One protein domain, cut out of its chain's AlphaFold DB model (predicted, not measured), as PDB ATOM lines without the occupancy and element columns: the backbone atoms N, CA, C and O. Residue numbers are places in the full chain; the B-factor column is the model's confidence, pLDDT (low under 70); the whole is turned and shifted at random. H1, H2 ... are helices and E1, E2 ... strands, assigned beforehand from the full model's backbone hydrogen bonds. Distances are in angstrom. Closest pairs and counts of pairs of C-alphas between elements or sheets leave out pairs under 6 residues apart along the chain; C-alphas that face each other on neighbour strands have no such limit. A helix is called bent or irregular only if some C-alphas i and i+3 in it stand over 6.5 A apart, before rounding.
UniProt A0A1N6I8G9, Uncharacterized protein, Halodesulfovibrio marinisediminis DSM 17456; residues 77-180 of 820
ATOM      1  N   PRO A  77     148.082 193.680 177.414       35.94
ATOM      2  CA  PRO A  77     148.490 193.061 176.162       35.94
ATOM      3  C   PRO A  77     147.304 192.999 175.194       35.94
ATOM      4  O   PRO A  77     146.496 192.078 175.268       35.94
ATOM      5  N   MET A  78     147.242 193.926 174.231       40.75
ATOM      6  CA  MET A  78     146.303 193.878 173.097       40.75
ATOM      7  C   MET A  78     146.662 192.772 172.078       40.75
ATOM      8  O   MET A  78     146.483 192.924 170.874       40.75
ATOM      9  N   SER A  79     147.179 191.634 172.551       41.31
ATOM     10  CA  SER A  79     147.504 190.436 171.765       41.31
ATOM     11  C   SER A  79     146.257 189.579 171.512       41.31
ATOM     12  O   SER A  79     146.270 188.371 171.739       41.31
ATOM     13  N   ALA A  80     145.161 190.246 171.158       45.78
ATOM     14  CA  ALA A  80     143.855 189.680 170.823       45.78
ATOM     15  C   ALA A  80     143.193 190.488 169.685       45.78
ATOM     16  O   ALA A  80     141.979 190.461 169.505       45.78
ATOM     17  N   GLY A  81     144.001 191.251 168.942       63.22
ATOM     18  CA  GLY A  81     143.590 191.985 167.754       63.22
ATOM     19  C   GLY A  81     144.280 191.412 166.523       63.22
ATOM     20  O   GLY A  81     145.440 191.013 166.572       63.22
ATOM     21  N   SER A  82     143.560 191.402 165.412       71.00
ATOM     22  CA  SER A  82     144.057 191.008 164.095       71.00
ATOM     23  C   SER A  82     143.996 192.201 163.150       71.00
ATOM     24  O   SER A  82     143.018 192.951 163.193       71.00
ATOM     25  N   ILE A  83     144.985 192.332 162.280       73.25
ATOM     26  CA  ILE A  83     145.123 193.404 161.292       73.25
ATOM     27  C   ILE A  83     145.243 192.812 159.892       73.25
ATOM     28  O   ILE A  83     145.826 191.747 159.704       73.25
ATOM     29  N   THR A  84     144.672 193.502 158.910       69.69
ATOM     30  CA  THR A  84     144.759 193.094 157.509       69.69
ATOM     31  C   THR A  84     146.021 193.685 156.893       69.69
ATOM     32  O   THR A  84     146.165 194.905 156.859       69.69
ATOM     33  N   VAL A  85     146.925 192.834 156.406       64.31
ATOM     34  CA  VAL A  85     148.185 193.234 155.754       64.31
ATOM     35  C   VAL A  85     148.355 192.494 154.422       64.31
ATOM     36  O   VAL A  85     147.944 191.335 154.334       64.31
ATOM     37  N   PRO A  86     148.948 193.108 153.380       66.94
ATOM     38  CA  PRO A  86     149.371 192.379 152.189       66.94
ATOM     39  C   PRO A  86     150.491 191.398 152.553       66.94
ATOM     40  O   PRO A  86     151.461 191.772 153.215       66.94
ATOM     41  N   ILE A  87     150.366 190.146 152.115       69.56
ATOM     42  CA  ILE A  87     151.387 189.110 152.316       69.56
ATOM     43  C   ILE A  87     152.017 188.752 150.962       69.56
ATOM     44  O   ILE A  87     151.306 188.250 150.090       69.56
ATOM     45  N   PRO A  88     153.327 188.990 150.765       65.88
ATOM     46  CA  PRO A  88     154.053 188.526 149.588       65.88
ATOM     47  C   PRO A  88     154.112 186.988 149.496       65.88
ATOM     48  O   PRO A  88     153.959 186.296 150.507       65.88
ATOM     49  N   PRO A  89     154.411 186.433 148.314       53.50
ATOM     50  CA  PRO A  89     154.565 187.119 147.029       53.50
ATOM     51  C   PRO A  89     153.258 187.633 146.409       53.50
ATOM     52  O   PRO A  89     153.303 188.542 145.586       53.50
ATOM     53  N   GLU A  90     152.103 187.073 146.773       58.28
ATOM     54  CA  GLU A  90     150.831 187.338 146.086       58.28
ATOM     55  C   GLU A  90     150.230 188.710 146.445       58.28
ATOM     56  O   GLU A  90     149.292 189.163 145.797       58.28
ATOM     57  N   ASN A  91     150.739 189.356 147.503       61.06
ATOM     58  CA  ASN A  91     150.267 190.623 148.081       61.06
ATOM     59  C   ASN A  91     148.774 190.638 148.465       61.06
ATOM     60  O   ASN A  91     148.190 191.693 148.733       61.06
ATOM     61  N   VAL A  92     148.170 189.449 148.576       57.94
ATOM     62  CA  VAL A  92     146.800 189.258 149.051       57.94
ATOM     63  C   VAL A  92     146.694 189.804 150.471       57.94
ATOM     64  O   VAL A  92     147.515 189.501 151.339       57.94
ATOM     65  N   HIS A  93     145.671 190.621 150.696       62.19
ATOM     66  CA  HIS A  93     145.387 191.230 151.987       62.19
ATOM     67  C   HIS A  93     144.792 190.190 152.937       62.19
ATOM     68  O   HIS A  93     143.658 189.750 152.752       62.19
ATOM     69  N   GLN A  94     145.556 189.786 153.952       65.44
ATOM     70  CA  GLN A  94     145.177 188.713 154.871       65.44
ATOM     71  C   GLN A  94     145.184 189.156 156.332       65.44
ATOM     72  O   GLN A  94     145.912 190.061 156.740       65.44
ATOM     73  N   ARG A  95     144.338 188.491 157.120       71.00
ATOM     74  CA  ARG A  95     144.071 188.786 158.529       71.00
ATOM     75  C   ARG A  95     145.138 188.148 159.425       71.00
ATOM     76  O   ARG A  95     145.000 187.001 159.834       71.00
ATOM     77  N   VAL A  96     146.179 188.908 159.750       73.94
ATOM     78  CA  VAL A  96     147.314 188.472 160.579       73.94
ATOM     79  C   VAL A  96     147.135 188.946 162.026       73.94
ATOM     80  O   VAL A  96     146.673 190.059 162.282       73.94
ATOM     81  N   ASP A  97     147.491 188.114 163.002       80.00
ATOM     82  CA  ASP A  97     147.502 188.482 164.422       80.00
ATOM     83  C   ASP A  97     148.567 189.562 164.693       80.00
ATOM     84  O   ASP A  97     149.735 189.418 164.313       80.00
ATOM     85  N   ILE A  98     148.184 190.623 165.413       76.38
ATOM     86  CA  ILE A  98     149.076 191.686 165.909       76.38
ATOM     87  C   ILE A  98     150.231 191.101 166.747       76.38
ATOM     88  O   ILE A  98     151.315 191.689 166.804       76.38
ATOM     89  N   SER A  99     150.059 189.918 167.353       73.12
ATOM     90  CA  SER A  99     151.136 189.194 168.043       73.12
ATOM     91  C   SER A  99     152.316 188.810 167.136       73.12
ATOM     92  O   SER A  99     153.382 188.471 167.653       73.12
ATOM     93  N   SER A 100     152.182 188.931 165.811       79.88
ATOM     94  CA  SER A 100     153.275 188.768 164.842       79.88
ATOM     95  C   SER A 100     154.353 189.855 164.946       79.88
ATOM     96  O   SER A 100     155.478 189.634 164.509       79.88
ATOM     97  N   LEU A 101     154.067 190.999 165.577       80.00
ATOM     98  CA  LEU A 101     155.080 191.998 165.937       80.00
ATOM     99  C   LEU A 101     155.841 191.604 167.217       80.00
ATOM    100  O   LEU A 101     155.334 190.893 168.094       80.00
ATOM    101  N   THR A 102     157.069 192.099 167.389       81.62
ATOM    102  CA  THR A 102     157.814 191.883 168.639       81.62
ATOM    103  C   THR A 102     157.209 192.671 169.809       81.62
ATOM    104  O   THR A 102     156.574 193.718 169.671       81.62
ATOM    105  N   LYS A 103     157.528 192.239 171.036       79.38
ATOM    106  CA  LYS A 103     157.214 192.993 172.268       79.38
ATOM    107  C   LYS A 103     157.960 194.331 172.404       79.38
ATOM    108  O   LYS A 103     157.756 195.014 173.413       79.38
ATOM    109  N   GLY A 104     158.870 194.667 171.490       78.31
ATOM    110  CA  GLY A 104     159.479 195.995 171.389       78.31
ATOM    111  C   GLY A 104     158.609 196.904 170.527       78.31
ATOM    112  O   GLY A 104     158.120 197.924 171.006       78.31
ATOM    113  N   GLU A 105     158.328 196.461 169.304       84.12
ATOM    114  CA  GLU A 105     157.500 197.153 168.308       84.12
ATOM    115  C   GLU A 105     156.098 197.475 168.842       84.12
ATOM    116  O   GLU A 105     155.691 198.634 168.812       84.12
ATOM    117  N   LEU A 106     155.411 196.510 169.468       83.62
ATOM    118  CA  LEU A 106     154.091 196.738 170.080       83.62
ATOM    119  C   LEU A 106     154.104 197.802 171.191       83.62
ATOM    120  O   LEU A 106     153.123 198.520 171.369       83.62
ATOM    121  N   ARG A 107     155.218 197.938 171.927       83.62
ATOM    122  CA  ARG A 107     155.390 199.012 172.921       83.62
ATOM    123  C   ARG A 107     155.759 200.344 172.274       83.62
ATOM    124  O   ARG A 107     155.337 201.372 172.784       83.62
ATOM    125  N   SER A 108     156.491 200.337 171.160       86.12
ATOM    126  CA  SER A 108     156.757 201.544 170.370       86.12
ATOM    127  C   SER A 108     155.450 202.138 169.835       86.12
ATOM    128  O   SER A 108     155.152 203.297 170.116       86.12
ATOM    129  N   VAL A 109     154.614 201.317 169.186       85.56
ATOM    130  CA  VAL A 109     153.292 201.728 168.687       85.56
ATOM    131  C   VAL A 109     152.395 202.208 169.832       85.56
ATOM    132  O   VAL A 109     151.891 203.326 169.779       85.56
ATOM    133  N   ALA A 110     152.262 201.434 170.918       85.00
ATOM    134  CA  ALA A 110     151.465 201.848 172.076       85.00
ATOM    135  C   ALA A 110     151.931 203.182 172.688       85.00
ATOM    136  O   ALA A 110     151.103 203.974 173.128       85.00
ATOM    137  N   ASN A 111     153.241 203.452 172.710       85.69
ATOM    138  CA  ASN A 111     153.781 204.721 173.198       85.69
ATOM    139  C   ASN A 111     153.499 205.885 172.233       85.69
ATOM    140  O   ASN A 111     153.197 206.979 172.697       85.69
ATOM    141  N   GLN A 112     153.551 205.668 170.915       87.31
ATOM    142  CA  GLN A 112     153.188 206.696 169.928       87.31
ATOM    143  C   GLN A 112     151.715 207.104 170.070       87.31
ATOM    144  O   GLN A 112     151.424 208.291 170.202       87.31
ATOM    145  N   VAL A 113     150.806 206.126 170.154       86.25
ATOM    146  CA  VAL A 113     149.370 206.377 170.374       86.25
ATOM    147  C   VAL A 113     149.134 207.061 171.724       86.25
ATOM    148  O   VAL A 113     148.403 208.047 171.800       86.25
ATOM    149  N   ARG A 114     149.804 206.607 172.792       87.19
ATOM    150  CA  ARG A 114     149.741 207.218 174.132       87.19
ATOM    151  C   ARG A 114     150.187 208.679 174.152       87.19
ATOM    152  O   ARG A 114     149.634 209.459 174.923       87.19
ATOM    153  N   ASN A 115     151.157 209.058 173.323       88.81
ATOM    154  CA  ASN A 115     151.631 210.439 173.234       88.81
ATOM    155  C   ASN A 115     150.618 211.377 172.553       88.81
ATOM    156  O   ASN A 115     150.708 212.583 172.759       88.81
ATOM    157  N   GLN A 116     149.661 210.851 171.775       86.19
ATOM    158  CA  GLN A 116     148.633 211.646 171.082       86.19
ATOM    159  C   GLN A 116     147.249 211.555 171.750       86.19
ATOM    160  O   GLN A 116     146.580 212.568 171.924       86.19
ATOM    161  N   HIS A 117     146.842 210.362 172.196       82.62
ATOM    162  CA  HIS A 117     145.534 210.087 172.813       82.62
ATOM    163  C   HIS A 117     145.596 209.873 174.342       82.62
ATOM    164  O   HIS A 117     144.608 209.502 174.979       82.62
ATOM    165  N   GLY A 118     146.756 210.110 174.960       83.50
ATOM    166  CA  GLY A 118     146.947 210.071 176.409       83.50
ATOM    167  C   GLY A 118     146.927 208.669 177.032       83.50
ATOM    168  O   GLY A 118     146.866 207.637 176.370       83.50
ATOM    169  N   ASN A 119     146.969 208.621 178.366       78.75
ATOM    170  CA  ASN A 119     147.127 207.384 179.147       78.75
ATOM    171  C   ASN A 119     145.949 206.387 179.063       78.75
ATOM    172  O   ASN A 119     146.072 205.286 179.593       78.75
ATOM    173  N   ARG A 120     144.817 206.758 178.450       81.62
ATOM    174  CA  ARG A 120     143.609 205.920 178.317       81.62
ATOM    175  C   ARG A 120     143.215 205.656 176.858       81.62
ATOM    176  O   ARG A 120     142.070 205.304 176.601       81.62
ATOM    177  N   TRP A 121     144.151 205.788 175.914       78.12
ATOM    178  CA  TRP A 121     143.902 205.569 174.483       78.12
ATOM    179  C   TRP A 121     143.240 204.212 174.164       78.12
ATOM    180  O   TRP A 121     142.398 204.155 173.270       78.12
ATOM    181  N   GLU A 122     143.542 203.160 174.942       78.06
ATOM    182  CA  GLU A 122     142.914 201.824 174.865       78.06
ATOM    183  C   GLU A 122     141.373 201.867 174.980       78.06
ATOM    184  O   GLU A 122     140.694 200.988 174.457       78.06
ATOM    185  N   MET A 123     140.818 202.886 175.646       77.38
ATOM    186  CA  MET A 123     139.379 203.071 175.902       77.38
ATOM    187  C   MET A 123     138.706 204.037 174.912       77.38
ATOM    188  O   MET A 123     137.546 204.391 175.100       77.38
ATOM    189  N   SER A 124     139.428 204.503 173.889       79.00
ATOM    190  CA  SER A 124     138.916 205.431 172.874       79.00
ATOM    191  C   SER A 124     138.987 204.800 171.489       79.00
ATOM    192  O   SER A 124     140.027 204.256 171.118       79.00
ATOM    193  N   GLU A 125     137.921 204.909 170.698       77.25
ATOM    194  CA  GLU A 125     137.887 204.355 169.338       77.25
ATOM    195  C   GLU A 125     138.980 204.963 168.450       77.25
ATOM    196  O   GLU A 125     139.673 204.230 167.751       77.25
ATOM    197  N   ALA A 126     139.223 206.274 168.566       74.12
ATOM    198  CA  ALA A 126     140.317 206.958 167.877       74.12
ATOM    199  C   ALA A 126     141.698 206.390 168.256       74.12
ATOM    200  O   ALA A 126     142.497 206.077 167.376       74.12
ATOM    201  N   GLY A 127     141.967 206.172 169.550       76.75
ATOM    202  CA  GLY A 127     143.222 205.570 170.011       76.75
ATOM    203  C   GLY A 127     143.386 204.112 169.570       76.75
ATOM    204  O   GLY A 127     144.464 203.715 169.128       76.75
ATOM    205  N   GLN A 128     142.320 203.309 169.622       79.06
ATOM    206  CA  GLN A 128     142.337 201.940 169.092       79.06
ATOM    207  C   GLN A 128     142.530 201.911 167.566       79.06
ATOM    208  O   GLN A 128     143.245 201.045 167.061       79.06
ATOM    209  N   GLY A 129     141.912 202.844 166.838       77.56
ATOM    210  CA  GLY A 129     142.059 203.017 165.393       77.56
ATOM    211  C   GLY A 129     143.494 203.367 165.014       77.56
ATOM    212  O   GLY A 129     144.109 202.642 164.235       77.56
ATOM    213  N   MET A 130     144.071 204.389 165.654       80.38
ATOM    214  CA  MET A 130     145.462 204.790 165.435       80.38
ATOM    215  C   MET A 130     146.450 203.663 165.780       80.38
ATOM    216  O   MET A 130     147.424 203.446 165.059       80.38
ATOM    217  N   PHE A 131     146.192 202.887 166.844       86.00
ATOM    218  CA  PHE A 131     147.003 201.706 167.149       86.00
ATOM    219  C   PHE A 131     146.943 200.668 166.025       86.00
ATOM    220  O   PHE A 131     147.986 200.154 165.624       86.00
ATOM    221  N   LYS A 132     145.741 200.352 165.520       81.25
ATOM    222  CA  LYS A 132     145.562 199.413 164.402       81.25
ATOM    223  C   LYS A 132     146.296 199.912 163.159       81.25
ATOM    224  O   LYS A 132     147.048 199.139 162.584       81.25
ATOM    225  N   GLU A 133     146.151 201.184 162.788       81.62
ATOM    226  CA  GLU A 133     146.829 201.783 161.629       81.62
ATOM    227  C   GLU A 133     148.360 201.669 161.732       81.62
ATOM    228  O   GLU A 133     149.012 201.130 160.835       81.62
ATOM    229  N   LEU A 134     148.940 202.111 162.852       81.31
ATOM    230  CA  LEU A 134     150.387 202.056 163.080       81.31
ATOM    231  C   LEU A 134     150.911 200.613 163.157       81.31
ATOM    232  O   LEU A 134     151.996 200.330 162.642       81.31
ATOM    233  N   ALA A 135     150.154 199.689 163.759       84.06
ATOM    234  CA  ALA A 135     150.500 198.269 163.801       84.06
ATOM    235  C   ALA A 135     150.435 197.621 162.407       84.06
ATOM    236  O   ALA A 135     151.365 196.904 162.046       84.06
ATOM    237  N   THR A 136     149.404 197.920 161.609       80.06
ATOM    238  CA  THR A 136     149.284 197.519 160.195       80.06
ATOM    239  C   THR A 136     150.476 198.021 159.394       80.06
ATOM    240  O   THR A 136     151.185 197.223 158.789       80.06
ATOM    241  N   LYS A 137     150.764 199.326 159.441       79.00
ATOM    242  CA  LYS A 137     151.868 199.946 158.694       79.00
ATOM    243  C   LYS A 137     153.227 199.334 159.043       79.00
ATOM    244  O   LYS A 137     154.029 199.067 158.150       79.00
ATOM    245  N   LEU A 138     153.474 199.084 160.330       83.75
ATOM    246  CA  LEU A 138     154.711 198.470 160.809       83.75
ATOM    247  C   LEU A 138     154.812 196.985 160.434       83.75
ATOM    248  O   LEU A 138     155.874 196.547 159.992       83.75
ATOM    249  N   LEU A 139     153.724 196.218 160.573       85.00
ATOM    250  CA  LEU A 139     153.707 194.797 160.233       85.00
ATOM    251  C   LEU A 139     153.868 194.585 158.726       85.00
ATOM    252  O   LEU A 139     154.748 193.822 158.344       85.00
ATOM    253  N   SER A 140     153.112 195.299 157.885       79.81
ATOM    254  CA  SER A 140     153.254 195.243 156.422       79.81
ATOM    255  C   SER A 140     154.697 195.508 155.994       79.81
ATOM    256  O   SER A 140     155.270 194.722 155.248       79.81
ATOM    257  N   ALA A 141     155.333 196.557 156.531       82.50
ATOM    258  CA  ALA A 141     156.714 196.890 156.188       82.50
ATOM    259  C   ALA A 141     157.720 195.797 156.605       82.50
ATOM    260  O   ALA A 141     158.654 195.512 155.857       82.50
ATOM    261  N   SER A 142     157.550 195.178 157.779       87.88
ATOM    262  CA  SER A 142     158.410 194.071 158.235       87.88
ATOM    263  C   SER A 142     158.141 192.755 157.493       87.88
ATOM    264  O   SER A 142     159.067 191.975 157.288       87.88
ATOM    265  N   VAL A 143     156.906 192.526 157.039       85.44
ATOM    266  CA  VAL A 143     156.530 191.402 156.167       85.44
ATOM    267  C   VAL A 143     157.143 191.568 154.769       85.44
ATOM    268  O   VAL A 143     157.720 190.609 154.262       85.44
ATOM    269  N   SER A 144     157.116 192.771 154.180       82.38
ATOM    270  CA  SER A 144     157.800 193.059 152.907       82.38
ATOM    271  C   SER A 144     159.313 192.851 153.017       82.38
ATOM    272  O   SER A 144     159.854 192.002 152.319       82.38
ATOM    273  N   ARG A 145     159.993 193.509 153.971       88.12
ATOM    274  CA  ARG A 145     161.451 193.333 154.145       88.12
ATOM    275  C   ARG A 145     161.844 191.883 154.449       88.12
ATOM    276  O   ARG A 145     162.913 191.441 154.042       88.12
ATOM    277  N   GLY A 146     160.991 191.131 155.149       90.06
ATOM    278  CA  GLY A 146     161.210 189.709 155.418       90.06
ATOM    279  C   GLY A 146     161.121 188.827 154.171       90.06
ATOM    280  O   GLY A 146     161.907 187.887 154.042       90.06
ATOM    281  N   ASN A 147     160.225 189.158 153.235       89.19
ATOM    282  CA  ASN A 147     160.221 188.578 151.893       89.19
ATOM    283  C   ASN A 147     161.507 188.940 151.140       89.19
ATOM    284  O   ASN A 147     162.148 188.056 150.582       89.19
ATOM    285  N   ASP A 148     161.918 190.206 151.155       86.69
ATOM    286  CA  ASP A 148     163.074 190.673 150.380       86.69
ATOM    287  C   ASP A 148     164.379 190.002 150.853       86.69
ATOM    288  O   ASP A 148     165.192 189.555 150.038       86.69
ATOM    289  N   VAL A 149     164.536 189.827 152.174       89.81
ATOM    290  CA  VAL A 149     165.601 189.011 152.787       89.81
ATOM    291  C   VAL A 149     165.525 187.555 152.320       89.81
ATOM    292  O   VAL A 149     166.555 186.984 151.968       89.81
ATOM    293  N   TYR A 150     164.332 186.950 152.281       91.19
ATOM    294  CA  TYR A 150     164.152 185.577 151.800       91.19
ATOM    295  C   TYR A 150     164.556 185.429 150.321       91.19
ATOM    296  O   TYR A 150     165.345 184.538 150.000       91.19
ATOM    297  N   GLN A 151     164.095 186.324 149.437       86.62
ATOM    298  CA  GLN A 151     164.436 186.267 148.009       86.62
ATOM    299  C   GLN A 151     165.931 186.486 147.770       86.62
ATOM    300  O   GLN A 151     166.531 185.731 147.013       86.62
ATOM    301  N   SER A 152     166.550 187.452 148.453       84.88
ATOM    302  CA  SER A 152     167.988 187.737 148.320       84.88
ATOM    303  C   SER A 152     168.853 186.558 148.800       84.88
ATOM    304  O   SER A 152     169.857 186.204 148.181       84.88
ATOM    305  N   VAL A 153     168.450 185.874 149.879       87.44
ATOM    306  CA  VAL A 153     169.135 184.648 150.329       87.44
ATOM    307  C   VAL A 153     168.924 183.495 149.338       87.44
ATOM    308  O   VAL A 153     169.865 182.743 149.068       87.44
ATOM    309  N   LEU A 154     167.733 183.361 148.739       84.38
ATOM    310  CA  LEU A 154     167.487 182.357 147.701       84.38
ATOM    311  C   LEU A 154     168.197 182.657 146.374       84.38
ATOM    312  O   LEU A 154     168.681 181.709 145.756       84.38
ATOM    313  N   SER A 155     168.329 183.915 145.943       80.25
ATOM    314  CA  SER A 155     169.090 184.292 144.739       80.25
ATOM    315  C   SER A 155     170.586 184.001 144.923       80.25
ATOM    316  O   SER A 155     171.247 183.488 144.015       80.25
ATOM    317  N   GLY A 156     171.092 184.176 146.149       78.81
ATOM    318  CA  GLY A 156     172.496 183.989 146.528       78.81
ATOM    319  C   GLY A 156     173.236 185.303 146.787       78.81
ATOM    320  O   GLY A 156     174.468 185.322 146.827       78.81
ATOM    321  N   GLU A 157     172.503 186.402 146.956       81.62
ATOM    322  CA  GLU A 157     173.043 187.688 147.380       81.62
ATOM    323  C   GLU A 157     173.565 187.638 148.823       81.62
ATOM    324  O   GLU A 157     173.108 186.875 149.679       81.62
ATOM    325  N   LYS A 158     174.553 188.486 149.121       78.00
ATOM    326  CA  LYS A 158     175.218 188.525 150.431       78.00
ATOM    327  C   LYS A 158     174.437 189.373 151.438       78.00
ATOM    328  O   LYS A 158     174.865 190.468 151.798       78.00
ATOM    329  N   VAL A 159     173.313 188.847 151.921       86.00
ATOM    330  CA  VAL A 159     172.571 189.430 153.052       86.00
ATOM    331  C   VAL A 159     173.300 189.132 154.367       86.00
ATOM    332  O   VAL A 159     173.686 187.995 154.628       86.00
ATOM    333  N   ALA A 160     173.476 190.141 155.224       86.94
ATOM    334  CA  ALA A 160     174.097 189.973 156.539       86.94
ATOM    335  C   ALA A 160     173.062 189.546 157.598       86.94
ATOM    336  O   ALA A 160     172.124 190.292 157.869       86.94
ATOM    337  N   ALA A 161     173.256 188.384 158.233       87.81
ATOM    338  CA  ALA A 161     172.324 187.805 159.209       87.81
ATOM    339  C   ALA A 161     172.386 188.482 160.596       87.81
ATOM    340  O   ALA A 161     172.881 187.922 161.582       87.81
ATOM    341  N   ASN A 162     171.889 189.715 160.660       89.88
ATOM    342  CA  ASN A 162     171.741 190.505 161.884       89.88
ATOM    343  C   ASN A 162     170.360 190.302 162.548       89.88
ATOM    344  O   ASN A 162     169.439 189.751 161.945       89.88
ATOM    345  N   ASP A 163     170.199 190.775 163.790       88.50
ATOM    346  CA  ASP A 163     168.946 190.639 164.552       88.50
ATOM    347  C   ASP A 163     167.708 191.162 163.796       88.50
ATOM    348  O   ASP A 163     166.629 190.590 163.929       88.50
ATOM    349  N   GLU A 164     167.837 192.226 162.997       90.25
ATOM    350  CA  GLU A 164     166.702 192.840 162.300       90.25
ATOM    351  C   GLU A 164     166.264 192.053 161.061       90.25
ATOM    352  O   GLU A 164     165.082 191.741 160.937       90.25
ATOM    353  N   THR A 165     167.199 191.653 160.196       92.31
ATOM    354  CA  THR A 165     166.912 190.819 159.011       92.31
ATOM    355  C   THR A 165     166.348 189.456 159.400       92.31
ATOM    356  O   THR A 165     165.392 188.993 158.782       92.31
ATOM    357  N   ILE A 166     166.867 188.832 160.465       92.75
ATOM    358  CA  ILE A 166     166.334 187.564 160.987       92.75
ATOM    359  C   ILE A 166     164.939 187.777 161.602       92.75
ATOM    360  O   ILE A 166     164.046 186.956 161.394       92.75
ATOM    361  N   LYS A 167     164.713 188.878 162.336       92.06
ATOM    362  CA  LYS A 167     163.391 189.237 162.883       92.06
ATOM    363  C   LYS A 167     162.370 189.476 161.766       92.06
ATOM    364  O   LYS A 167     161.272 188.927 161.845       92.06
ATOM    365  N   ASP A 168     162.711 190.244 160.734       92.75
ATOM    366  CA  ASP A 168     161.831 190.526 159.592       92.75
ATOM    367  C   ASP A 168     161.536 189.246 158.791       92.75
ATOM    368  O   ASP A 168     160.368 188.929 158.572       92.75
ATOM    369  N   LEU A 169     162.552 188.428 158.477       94.06
ATOM    370  CA  LEU A 169     162.385 187.101 157.862       94.06
ATOM    371  C   LEU A 169     161.408 186.221 158.660       94.06
ATOM    372  O   LEU A 169     160.455 185.678 158.104       94.06
ATOM    373  N   MET A 170     161.586 186.116 159.981       93.06
ATOM    374  CA  MET A 170     160.665 185.348 160.827       93.06
ATOM    375  C   MET A 170     159.276 185.995 160.964       93.06
ATOM    376  O   MET A 170     158.322 185.294 161.302       93.06
ATOM    377  N   THR A 171     159.138 187.298 160.699       90.62
ATOM    378  CA  THR A 171     157.848 188.008 160.665       90.62
ATOM    379  C   THR A 171     157.093 187.686 159.376       90.62
ATOM    380  O   THR A 171     155.927 187.302 159.443       90.62
ATOM    381  N   PHE A 172     157.770 187.742 158.224       91.62
ATOM    382  CA  PHE A 172     157.247 187.292 156.929       91.62
ATOM    383  C   PHE A 172     156.788 185.830 156.980       91.62
ATOM    384  O   PHE A 172     155.629 185.537 156.690       91.62
ATOM    385  N   LEU A 173     157.655 184.923 157.440       91.06
ATOM    386  CA  LEU A 173     157.338 183.495 157.531       91.06
ATOM    387  C   LEU A 173     156.181 183.208 158.500       91.06
ATOM    388  O   LEU A 173     155.353 182.342 158.222       91.06
ATOM    389  N   LEU A 174     156.068 183.948 159.610       88.31
ATOM    390  CA  LEU A 174     154.937 183.820 160.534       88.31
ATOM    391  C   LEU A 174     153.626 184.378 159.951       88.31
ATOM    392  O   LEU A 174     152.570 183.803 160.219       88.31
ATOM    393  N   ALA A 175     153.676 185.461 159.174       85.06
ATOM    394  CA  ALA A 175     152.511 185.985 158.464       85.06
ATOM    395  C   ALA A 175     152.047 184.991 157.385       85.06
ATOM    396  O   ALA A 175     150.889 184.580 157.402       85.06
ATOM    397  N   LYS A 176     152.963 184.504 156.532       85.12
ATOM    398  CA  LYS A 176     152.674 183.457 155.535       85.12
ATOM    399  C   LYS A 176     152.165 182.164 156.189       85.12
ATOM    400  O   LYS A 176     151.258 181.524 155.678       85.12
ATOM    401  N   GLY A 177     152.679 181.799 157.363       80.88
ATOM    402  CA  GLY A 177     152.183 180.642 158.114       80.88
ATOM    403  C   GLY A 177     150.753 180.785 158.646       80.88
ATOM    404  O   GLY A 177     150.086 179.773 158.841       80.88
ATOM    405  N   GLN A 178     150.260 182.011 158.846       80.00
ATOM    406  CA  GLN A 178     148.873 182.280 159.252       80.00
ATOM    407  C   GLN A 178     147.878 182.245 158.082       80.00
ATOM    408  O   GLN A 178     146.676 182.203 158.326       80.00
ATOM    409  N   THR A 179     148.340 182.186 156.827       73.75
ATOM    410  CA  THR A 179     147.460 182.048 155.647       73.75
ATOM    411  C   THR A 179     146.970 180.616 155.425       73.75
ATOM    412  O   THR A 179     146.372 180.326 154.389       73.75
ATOM    413  N   LYS A 180     147.297 179.687 156.331       71.75
ATOM    414  CA  LYS A 180     147.106 178.247 156.145       71.75
ATOM    415  C   LYS A 180     146.010 177.702 157.048       71.75
ATOM    416  O   LYS A 180     145.996 177.938 158.256       71.75
TER     417      LYS A 180
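Overview. This is residues 77 to 180 of the 820 residues of an uncharacterized protein of Halodesulfovibrio marinisediminis DSM 17456 (UniProt A0A1N6I8G9). A small hairpin of strands, E1 and E2, packs with E1 on one long helix, H2, which makes the longest axis of the domain. The kinked helix H1 folds back beside the first part of H2, and H3 crosses H2 farther along. The printed part has 104 residues, with named elements in the order E1, E2, H1, H2, H3; the sheet E1 - E2 is antiparallel and the class is mostly helix. It is compact, with a radius of gyration of the C-alphas of 14.7 A, and elongated, spanning 48 by 27 by 17 A.

Along the chain. Find C-alpha 82 at (144.057, 191.008, 164.095), where E1 begins; it runs to residue 87, and E2 covers residues 92 to 97. H2, residues 125 to 155, runs 44.5 A from C-alpha 125 at (137.887, 204.355, 169.338). H1 covers residues 105 to 123, 20.5 A, and is irregular: C-alphas 116 and 119 are 9.2 A apart, with a kink of 115 degrees near residue 117. H3, residues 163 to 178, runs 22.4 A and ends at C-alpha 178, (148.873, 182.280, 159.252).

Arrangement. Look first at the hairpin E1 and E2, where N 85 and O 94 are 3.0 A apart, within hydrogen-bond range. The closest C-alphas of E1 and H2 are Val 85 and Ser 140, 5.5 A; those of E2 and H3 are Val 96 and Ala 175, 6.1 A. With residues 139 to 150 alone, H2 touches H3, about perpendicular at 76 degrees, closest at the C-alphas of Gly 146 and Leu 169, 3.8 A. With residues 126 to 135 alone, H2 touches H1, closest at the C-alphas of Trp 121 and Gly 127, 4.5 A; the two form a helical hairpin. H1 and H3 are apart. Every O i to N i+4 pair is within hydrogen-bond range in H2 and H3, and 10 of 15 in H1.

Size, cuts and confidence. The C-alphas of Arg 120 and Gly 156, the two farthest apart, are 48.2 A from each other. The printed part has no cut and no long link. Look for pLDDT under 70 at residues 77 to 81 and 84 to 94.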